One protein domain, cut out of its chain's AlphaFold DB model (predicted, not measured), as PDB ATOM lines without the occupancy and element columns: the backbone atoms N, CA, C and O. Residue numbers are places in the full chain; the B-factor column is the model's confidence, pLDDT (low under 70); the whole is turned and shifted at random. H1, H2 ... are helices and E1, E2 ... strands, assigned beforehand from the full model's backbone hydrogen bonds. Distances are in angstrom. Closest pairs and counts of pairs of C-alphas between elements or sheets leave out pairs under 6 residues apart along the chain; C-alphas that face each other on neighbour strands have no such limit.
ATOM      1  N   LEU A 190     201.999 239.608 330.809       88.06
ATOM      2  CA  LEU A 190     201.027 239.011 331.712       88.06
ATOM      3  C   LEU A 190     201.424 237.564 331.958       88.06
ATOM      4  O   LEU A 190     201.849 236.869 331.037       88.06
ATOM      5  N   PHE A 191     201.271 237.099 333.188       90.94
ATOM      6  CA  PHE A 191     201.454 235.705 333.561       90.94
ATOM      7  C   PHE A 191     200.191 235.220 334.249       90.94
ATOM      8  O   PHE A 191     199.664 235.912 335.116       90.94
ATOM      9  N   VAL A 192     199.693 234.054 333.849       86.12
ATOM     10  CA  VAL A 192     198.416 233.513 334.321       86.12
ATOM     11  C   VAL A 192     198.590 232.046 334.687       86.12
ATOM     12  O   VAL A 192     199.151 231.275 333.909       86.12
ATOM     13  N   GLY A 193     198.097 231.653 335.856       85.62
ATOM     14  CA  GLY A 193     198.085 230.263 336.307       85.62
ATOM     15  C   GLY A 193     197.752 230.164 337.788       85.62
ATOM     16  O   GLY A 193     196.914 230.913 338.287       85.62
ATOM     17  N   ASP A 194     198.384 229.233 338.491       85.38
ATOM     18  CA  ASP A 194     198.310 229.165 339.949       85.38
ATOM     19  C   ASP A 194     199.405 230.021 340.619       85.38
ATOM     20  O   ASP A 194     200.180 230.714 339.958       85.38
ATOM     21  N   GLU A 195     199.441 230.003 341.951       85.44
ATOM     22  CA  GLU A 195     200.355 230.811 342.774       85.44
ATOM     23  C   GLU A 195     201.828 230.465 342.530       85.44
ATOM     24  O   GLU A 195     202.689 231.339 342.553       85.44
ATOM     25  N   THR A 196     202.105 229.191 342.260       88.19
ATOM     26  CA  THR A 196     203.439 228.606 342.096       88.19
ATOM     27  C   THR A 196     203.884 228.532 340.638       88.19
ATOM     28  O   THR A 196     205.079 228.443 340.368       88.19
ATOM     29  N   ARG A 197     202.949 228.570 339.684       89.00
ATOM     30  CA  ARG A 197     203.237 228.375 338.261       89.00
ATOM     31  C   ARG A 197     202.252 229.130 337.369       89.00
ATOM     32  O   ARG A 197     201.327 228.568 336.787       89.00
ATOM     33  N   ALA A 198     202.499 230.422 337.199       90.56
ATOM     34  CA  ALA A 198     201.802 231.274 336.245       90.56
ATOM     35  C   ALA A 198     202.602 231.378 334.942       90.56
ATOM     36  O   ALA A 198     203.714 231.901 334.940       90.56
ATOM     37  N   GLN A 199     202.062 230.889 333.822       89.88
ATOM     38  CA  GLN A 199     202.746 230.935 332.525       89.88
ATOM     39  C   GLN A 199     202.646 232.329 331.908       89.88
ATOM     40  O   GLN A 199     201.577 232.939 331.950       89.88
ATOM     41  N   ARG A 200     203.709 232.794 331.239       89.81
ATOM     42  CA  ARG A 200     203.642 233.975 330.375       89.81
ATOM     43  C   ARG A 200     202.547 233.782 329.331       89.81
ATOM     44  O   ARG A 200     202.607 232.889 328.483       89.81
ATOM     45  N   TYR A 201     201.585 234.676 329.396       80.31
ATOM     46  CA  TYR A 201     200.435 234.758 328.536       80.31
ATOM     47  C   TYR A 201     200.862 235.147 327.117       80.31
ATOM     48  O   TYR A 201     201.473 236.193 326.893       80.31
ATOM     49  N   LYS A 202     200.553 234.288 326.147       70.12
ATOM     50  CA  LYS A 202     200.584 234.614 324.718       70.12
ATOM     51  C   LYS A 202     199.120 234.780 324.300       70.12
ATOM     52  O   LYS A 202     198.281 234.041 324.811       70.12
ATOM     53  N   SER A 203     198.823 235.795 323.484       52.31
ATOM     54  CA  SER A 203     197.458 236.165 323.074       52.31
ATOM     55  C   SER A 203     196.616 234.928 322.747       52.31
ATOM     56  O   SER A 203     197.146 234.027 322.107       52.31
ATOM     57  N   ASP A 204     195.351 234.924 323.185       54.12
ATOM     58  CA  ASP A 204     194.291 233.916 322.949       54.12
ATOM     59  C   ASP A 204     193.963 232.978 324.136       54.12
ATOM     60  O   ASP A 204     192.947 232.282 324.112       54.12
ATOM     61  N   ARG A 205     194.720 233.009 325.244       54.62
ATOM     62  CA  ARG A 205     194.348 232.262 326.465       54.62
ATOM     63  C   ARG A 205     193.258 233.019 327.265       54.62
ATOM     64  O   ARG A 205     193.229 234.229 327.330       54.62
ATOM     65  N   GLN A 206     192.309 232.355 327.910       62.47
ATOM     66  CA  GLN A 206     191.324 233.052 328.766       62.47
ATOM     67  C   GLN A 206     191.685 232.846 330.242       62.47
ATOM     68  O   GLN A 206     192.232 231.802 330.606       62.47
ATOM     69  N   VAL A 207     191.432 233.839 331.100       70.75
ATOM     70  CA  VAL A 207     191.778 233.768 332.531       70.75
ATOM     71  C   VAL A 207     190.613 233.143 333.292       70.75
ATOM     72  O   VAL A 207     189.516 233.695 333.299       70.75
ATOM     73  N   ARG A 208     190.831 232.003 333.964       73.00
ATOM     74  CA  ARG A 208     189.797 231.417 334.834       73.00
ATOM     75  C   ARG A 208     189.613 232.260 336.093       73.00
ATOM     76  O   ARG A 208     190.567 232.830 336.624       73.00
ATOM     77  N   LYS A 209     188.395 232.255 336.637       74.94
ATOM     78  CA  LYS A 209     188.131 232.784 337.981       74.94
ATOM     79  C   LYS A 209     189.055 232.095 338.995       74.94
ATOM     80  O   LYS A 209     189.296 230.896 338.918       74.94
ATOM     81  N   ASN A 210     189.562 232.873 339.942       77.81
ATOM     82  CA  ASN A 210     190.512 232.505 340.992       77.81
ATOM     83  C   ASN A 210     191.941 232.148 340.547       77.81
ATOM     84  O   ASN A 210     192.762 231.891 341.427       77.81
ATOM     85  N   MET A 211     192.278 232.184 339.251       83.94
ATOM     86  CA  MET A 211     193.679 232.078 338.829       83.94
ATOM     87  C   MET A 211     194.484 233.293 339.283       83.94
ATOM     88  O   MET A 211     193.974 234.414 339.326       83.94
ATOM     89  N   TRP A 212     195.750 233.066 339.604       88.00
ATOM     90  CA  TRP A 212     196.710 234.129 339.834       88.00
ATOM     91  C   TRP A 212     197.097 234.777 338.511       88.00
ATOM     92  O   TRP A 212     197.372 234.104 337.515       88.00
ATOM     93  N   VAL A 213     197.104 236.105 338.521       88.44
ATOM     94  CA  VAL A 213     197.552 236.949 337.421       88.44
ATOM     95  C   VAL A 213     198.688 237.819 337.929       88.44
ATOM     96  O   VAL A 213     198.509 238.533 338.915       88.44
ATOM     97  N   TYR A 214     199.827 237.790 337.240       90.62
ATOM     98  CA  TYR A 214     200.930 238.721 337.451       90.62
ATOM     99  C   TYR A 214     201.094 239.618 336.226       90.62
ATOM    100  O   TYR A 214     201.272 239.134 335.112       90.62
ATOM    101  N   LEU A 215     201.060 240.930 336.437       88.94
ATOM    102  CA  LEU A 215     201.338 241.935 335.415       88.94
ATOM    103  C   LEU A 215     202.724 242.541 335.645       88.94
ATOM    104  O   LEU A 215     203.021 243.012 336.744       88.94
ATOM    105  N   VAL A 216     203.539 242.589 334.592       89.75
ATOM    106  CA  VAL A 216     204.861 243.221 334.610       89.75
ATOM    107  C   VAL A 216     204.741 244.715 334.319       89.75
ATOM    108  O   VAL A 216     204.286 245.146 333.254       89.75
ATOM    109  N   SER A 217     205.204 245.536 335.258       85.56
ATOM    110  CA  SER A 217     205.192 246.991 335.152       85.56
ATOM    111  C   SER A 217     206.583 247.590 335.337       85.56
ATOM    112  O   SER A 217     207.299 247.243 336.269       85.56
ATOM    113  N   GLU A 218     206.946 248.550 334.485       78.31
ATOM    114  CA  GLU A 218     208.155 249.374 334.666       78.31
ATOM    115  C   GLU A 218     208.005 250.391 335.805       78.31
ATOM    116  O   GLU A 218     208.996 250.870 336.351       78.31
ATOM    117  N   ASN A 219     206.767 250.743 336.165       71.62
ATOM    118  CA  ASN A 219     206.483 251.665 337.259       71.62
ATOM    119  C   ASN A 219     205.646 250.951 338.323       71.62
ATOM    120  O   ASN A 219     204.601 250.391 337.972       71.62
ATOM    121  N   PRO A 220     206.023 251.005 339.611       63.44
ATOM    122  CA  PRO A 220     205.186 250.464 340.669       63.44
ATOM    123  C   PRO A 220     203.839 251.187 340.640       63.44
ATOM    124  O   PRO A 220     203.758 252.400 340.863       63.44
ATOM    125  N   LEU A 221     202.766 250.457 340.322       64.25
ATOM    126  CA  LEU A 221     201.424 250.999 340.471       64.25
ATOM    127  C   LEU A 221     201.198 251.198 341.968       64.25
ATOM    128  O   LEU A 221     201.188 250.240 342.737       64.25
ATOM    129  N   GLN A 222     200.991 252.447 342.385       57.81
ATOM    130  CA  GLN A 222     200.451 252.753 343.707       57.81
ATOM    131  C   GLN A 222     198.975 252.342 343.723       57.81
ATOM    132  O   GLN A 222     198.079 253.170 343.586       57.81
ATOM    133  N   SER A 223     198.713 251.039 343.791       57.19
ATOM    134  CA  SER A 223     197.367 250.535 344.006       57.19
ATOM    135  C   SER A 223     197.100 250.529 345.509       57.19
ATOM    136  O   SER A 223     197.719 249.772 346.247       57.19
ATOM    137  N   GLU A 224     196.175 251.369 345.975       56.12
ATOM    138  CA  GLU A 224     195.636 251.294 347.345       56.12
ATOM    139  C   GLU A 224     194.621 250.141 347.505       56.12
ATOM    140  O   GLU A 224     194.001 249.982 348.558       56.12
ATOM    141  N   ALA A 225     194.398 249.351 346.449       68.75
ATOM    142  CA  ALA A 225     193.437 248.264 346.464       68.75
ATOM    143  C   ALA A 225     193.966 247.089 347.294       68.75
ATOM    144  O   ALA A 225     194.950 246.455 346.935       68.75
ATOM    145  N   SER A 226     193.250 246.741 348.363       75.44
ATOM    146  CA  SER A 226     193.627 245.677 349.306       75.44
ATOM    147  C   SER A 226     193.626 244.252 348.729       75.44
ATOM    148  O   SER A 226     193.802 243.305 349.484       75.44
ATOM    149  N   PHE A 227     193.318 244.083 347.442       76.25
ATOM    150  CA  PHE A 227     193.260 242.791 346.745       76.25
ATOM    151  C   PHE A 227     194.399 242.609 345.732       76.25
ATOM    152  O   PHE A 227     194.372 241.653 344.959       76.25
ATOM    153  N   VAL A 228     195.346 243.549 345.697       82.88
ATOM    154  CA  VAL A 228     196.498 243.548 344.797       82.88
ATOM    155  C   VAL A 228     197.769 243.513 345.632       82.88
ATOM    156  O   VAL A 228     197.959 244.367 346.497       82.88
ATOM    157  N   ASP A 229     198.647 242.575 345.313       85.94
ATOM    158  CA  ASP A 229     199.986 242.484 345.871       85.94
ATOM    159  C   ASP A 229     200.991 243.090 344.887       85.94
ATOM    160  O   ASP A 229     200.906 242.881 343.674       85.94
ATOM    161  N   VAL A 230     201.941 243.871 345.400       87.25
ATOM    162  CA  VAL A 230     203.013 244.470 344.597       87.25
ATOM    163  C   VAL A 230     204.337 243.882 345.053       87.25
ATOM    164  O   VAL A 230     204.686 243.974 346.229       87.25
ATOM    165  N   TYR A 231     205.071 243.304 344.110       87.81
ATOM    166  CA  TYR A 231     206.364 242.684 344.346       87.81
ATOM    167  C   TYR A 231     207.450 243.477 343.622       87.81
ATOM    168  O   TYR A 231     207.371 243.698 342.411       87.81
ATOM    169  N   ASP A 232     208.480 243.878 344.362       85.81
ATOM    170  CA  ASP A 232     209.714 244.391 343.772       85.81
ATOM    171  C   ASP A 232     210.500 243.202 343.202       85.81
ATOM    172  O   ASP A 232     210.935 242.325 343.953       85.81
ATOM    173  N   PHE A 233     210.655 243.142 341.878       87.56
ATOM    174  CA  PHE A 233     211.233 241.987 341.196       87.56
ATOM    175  C   PHE A 233     212.312 242.412 340.199       87.56
ATOM    176  O   PHE A 233     212.037 242.763 339.053       87.56
ATOM    177  N   ALA A 234     213.568 242.355 340.646       86.94
ATOM    178  CA  ALA A 234     214.723 242.838 339.892       86.94
ATOM    179  C   ALA A 234     214.547 244.305 339.449       86.94
ATOM    180  O   ALA A 234     214.403 245.177 340.306       86.94
ATOM    181  N   ASP A 235     214.560 244.574 338.140       86.25
ATOM    182  CA  ASP A 235     214.416 245.919 337.566       86.25
ATOM    183  C   ASP A 235     212.954 246.278 337.220       86.25
ATOM    184  O   ASP A 235     212.694 247.342 336.655       86.25
ATOM    185  N   VAL A 236     211.993 245.403 337.545       88.12
ATOM    186  CA  VAL A 236     210.558 245.599 337.287       88.12
ATOM    187  C   VAL A 236     209.733 245.478 338.571       88.12
ATOM    188  O   VAL A 236     210.181 244.969 339.597       88.12
ATOM    189  N   SER A 237     208.486 245.935 338.513       88.88
ATOM    190  CA  SER A 237     207.478 245.668 339.539       88.88
ATOM    191  C   SER A 237     206.468 244.659 339.008       88.88
ATOM    192  O   SER A 237     205.934 244.830 337.910       88.88
ATOM    193  N   LEU A 238     206.170 243.627 339.795       90.50
ATOM    194  CA  LEU A 238     205.093 242.687 339.498       90.50
ATOM    195  C   LEU A 238     203.858 243.052 340.303       90.50
ATOM    196  O   LEU A 238     203.939 243.360 341.492       90.50
ATOM    197  N   ILE A 239     202.709 242.988 339.652       88.62
ATOM    198  CA  ILE A 239     201.412 243.236 340.268       88.62
ATOM    199  C   ILE A 239     200.647 241.920 340.233       88.62
ATOM    200  O   ILE A 239     200.229 241.493 339.159       88.62
ATOM    201  N   GLY A 240     200.512 241.277 341.391       89.12
ATOM    202  CA  GLY A 240     199.834 239.998 341.564       89.12
ATOM    203  C   GLY A 240     198.417 240.173 342.104       89.12
ATOM    204  O   GLY A 240     198.194 240.943 343.035       89.12
ATOM    205  N   PHE A 241     197.445 239.463 341.541       87.75
ATOM    206  CA  PHE A 241     196.091 239.373 342.096       87.75
ATOM    207  C   PHE A 241     195.380 238.108 341.609       87.75
ATOM    208  O   PHE A 241     195.747 237.522 340.592       87.75
ATOM    209  N   ARG A 242     194.317 237.704 342.313       88.81
ATOM    210  CA  ARG A 242     193.443 236.608 341.871       88.81
ATOM    211  C   ARG A 242     192.328 237.127 340.973       88.81
ATOM    212  O   ARG A 242     191.599 238.048 341.347       88.81
ATOM    213  N   ALA A 243     192.169 236.503 339.814       83.75
ATOM    214  CA  ALA A 243     191.152 236.846 338.837       83.75
ATOM    215  C   ALA A 243     189.739 236.668 339.407       83.75
ATOM    216  O   ALA A 243     189.361 235.610 339.903       83.75
ATOM    217  N   SER A 244     188.937 237.721 339.351       82.94
ATOM    218  CA  SER A 244     187.550 237.743 339.801       82.94
ATOM    219  C   SER A 244     186.813 238.916 339.159       82.94
ATOM    220  O   SER A 244     187.444 239.840 338.650       82.94
ATOM    221  N   GLU A 245     185.490 238.954 339.305       80.12
ATOM    222  CA  GLU A 245     184.653 240.100 338.902       80.12
ATOM    223  C   GLU A 245     185.159 241.441 339.476       80.12
ATOM    224  O   GLU A 245     185.004 242.500 338.875       80.12
ATOM    225  N   LYS A 246     185.818 241.429 340.646       81.56
ATOM    226  CA  LYS A 246     186.381 242.647 341.256       81.56
ATOM    227  C   LYS A 246     187.642 243.146 340.549       81.56
ATOM    228  O   LYS A 246     187.949 244.335 340.634       81.56
ATOM    229  N   THR A 247     188.386 242.251 339.906       80.88
ATOM    230  CA  THR A 247     189.653 242.552 339.229       80.88
ATOM    231  C   THR A 247     189.483 242.711 337.720       80.88
ATOM    232  O   THR A 247     190.422 243.152 337.068       80.88
ATOM    233  N   GLU A 248     188.303 242.421 337.163       76.12
ATOM    234  CA  GLU A 248     187.967 242.666 335.750       76.12
ATOM    235  C   GLU A 248     188.321 244.088 335.288       76.12
ATOM    236  O   GLU A 248     189.061 244.212 334.316       76.12
ATOM    237  N   PRO A 249     187.983 245.179 336.014       76.06
ATOM    238  CA  PRO A 249     188.376 246.524 335.582       76.06
ATOM    239  C   PRO A 249     189.898 246.752 335.537       76.06
ATOM    240  O   PRO A 249     190.366 247.659 334.843       76.06
ATOM    241  N   PHE A 250     190.674 245.981 336.310       74.88
ATOM    242  CA  PHE A 250     192.138 246.001 336.255       74.88
ATOM    243  C   PHE A 250     192.650 245.226 335.035       74.88
ATOM    244  O   PHE A 250     193.532 245.730 334.340       74.88
ATOM    245  N   LEU A 251     192.073 244.057 334.743       72.75
ATOM    246  CA  LEU A 251     192.381 243.264 333.547       72.75
ATOM    247  C   LEU A 251     192.011 244.006 332.257       72.75
ATOM    248  O   LEU A 251     192.828 244.085 331.349       72.75
ATOM    249  N   ASP A 252     190.857 244.664 332.207       70.81
ATOM    250  CA  ASP A 252     190.448 245.472 331.054       70.81
ATOM    251  C   ASP A 252     191.418 246.627 330.786       70.81
ATOM    252  O   ASP A 252     191.700 246.982 329.641       70.81
ATOM    253  N   ARG A 253     191.924 247.250 331.856       71.81
ATOM    254  CA  ARG A 253     192.784 248.431 331.748       71.81
ATOM    255  C   ARG A 253     194.227 248.083 331.399       71.81
ATOM    256  O   ARG A 253     194.856 248.850 330.672       71.81
ATOM    257  N   TYR A 254     194.760 247.005 331.964       71.50
ATOM    258  CA  TYR A 254     196.190 246.690 331.903       71.50
ATOM    259  C   TYR A 254     196.505 245.343 331.250       71.50
ATOM    260  O   TYR A 254     197.644 245.111 330.867       71.50
ATOM    261  N   GLY A 255     195.512 244.467 331.122       63.06
ATOM    262  CA  GLY A 255     195.624 243.109 330.604       63.06
ATOM    263  C   GLY A 255     195.205 242.956 329.141       63.06
ATOM    264  O   GLY A 255     194.724 241.895 328.773       63.06
ATOM    265  N   GLU A 256     195.296 244.012 328.325       63.62
ATOM    266  CA  GLU A 256     194.980 243.992 326.881       63.62
ATOM    267  C   GLU A 256     193.608 243.380 326.496       63.62
ATOM    268  O   GLU A 256     193.458 242.795 325.425       63.62
TER     269      GLU A 256
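Overview. This is residues 190 to 256 of the 498 residues of an uncharacterized protein of Haloterrigena hispanica (UniProt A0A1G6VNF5). A strongly twisted antiparallel sheet of five strands makes a wall, and a short helix, H1, only grazes it. The 67 printed residues run E1 to E5, then H1; the sheet's order is E2 E1 E3 E5 E4. The class is mixed, with under half of the residues in named elements. The whole is compact, with radius of gyration of the C-alphas 11.1 A and spans of 27 by 23 by 22 A.

Arrangement. Start at E1, residues 190 to 193, in a hairpin with edge strand E2, residues 198 to 200; N 192 and O 199 are 2.9 A apart. E3, residues 212 to 217, is antiparallel to E1, with N 191 and O 214 at 2.8 A. Edge strand E4, residues 229 to 233, forms a hairpin with E5, residues 236 to 242; N 231 and O 238 are 2.9 A apart. E5 is antiparallel to E3, with N 215 and O 239 at 2.9 A. H1, residues 248 to 254, only grazes the sheet with residues 250 to 254; its closest C-alphas to E3 are Tyr 254 and Leu 215, 7.8 A. In H1 every O i to N i+4 pair is within hydrogen-bond range.

Along the chain. Find C-alpha 190 at (201.027, 239.011, 331.712), where E1 begins. E3 spans 16.1 A and E5 19.9 A; H1 ends at C-alpha 254, (196.190, 246.690, 331.903).

Size, cuts and confidence. The printed part has no cut. The links E2 to E3 and E3 to E4 are long. Look for pLDDT under 70 at residues 203 to 206, 220 to 225 and 255 to 256.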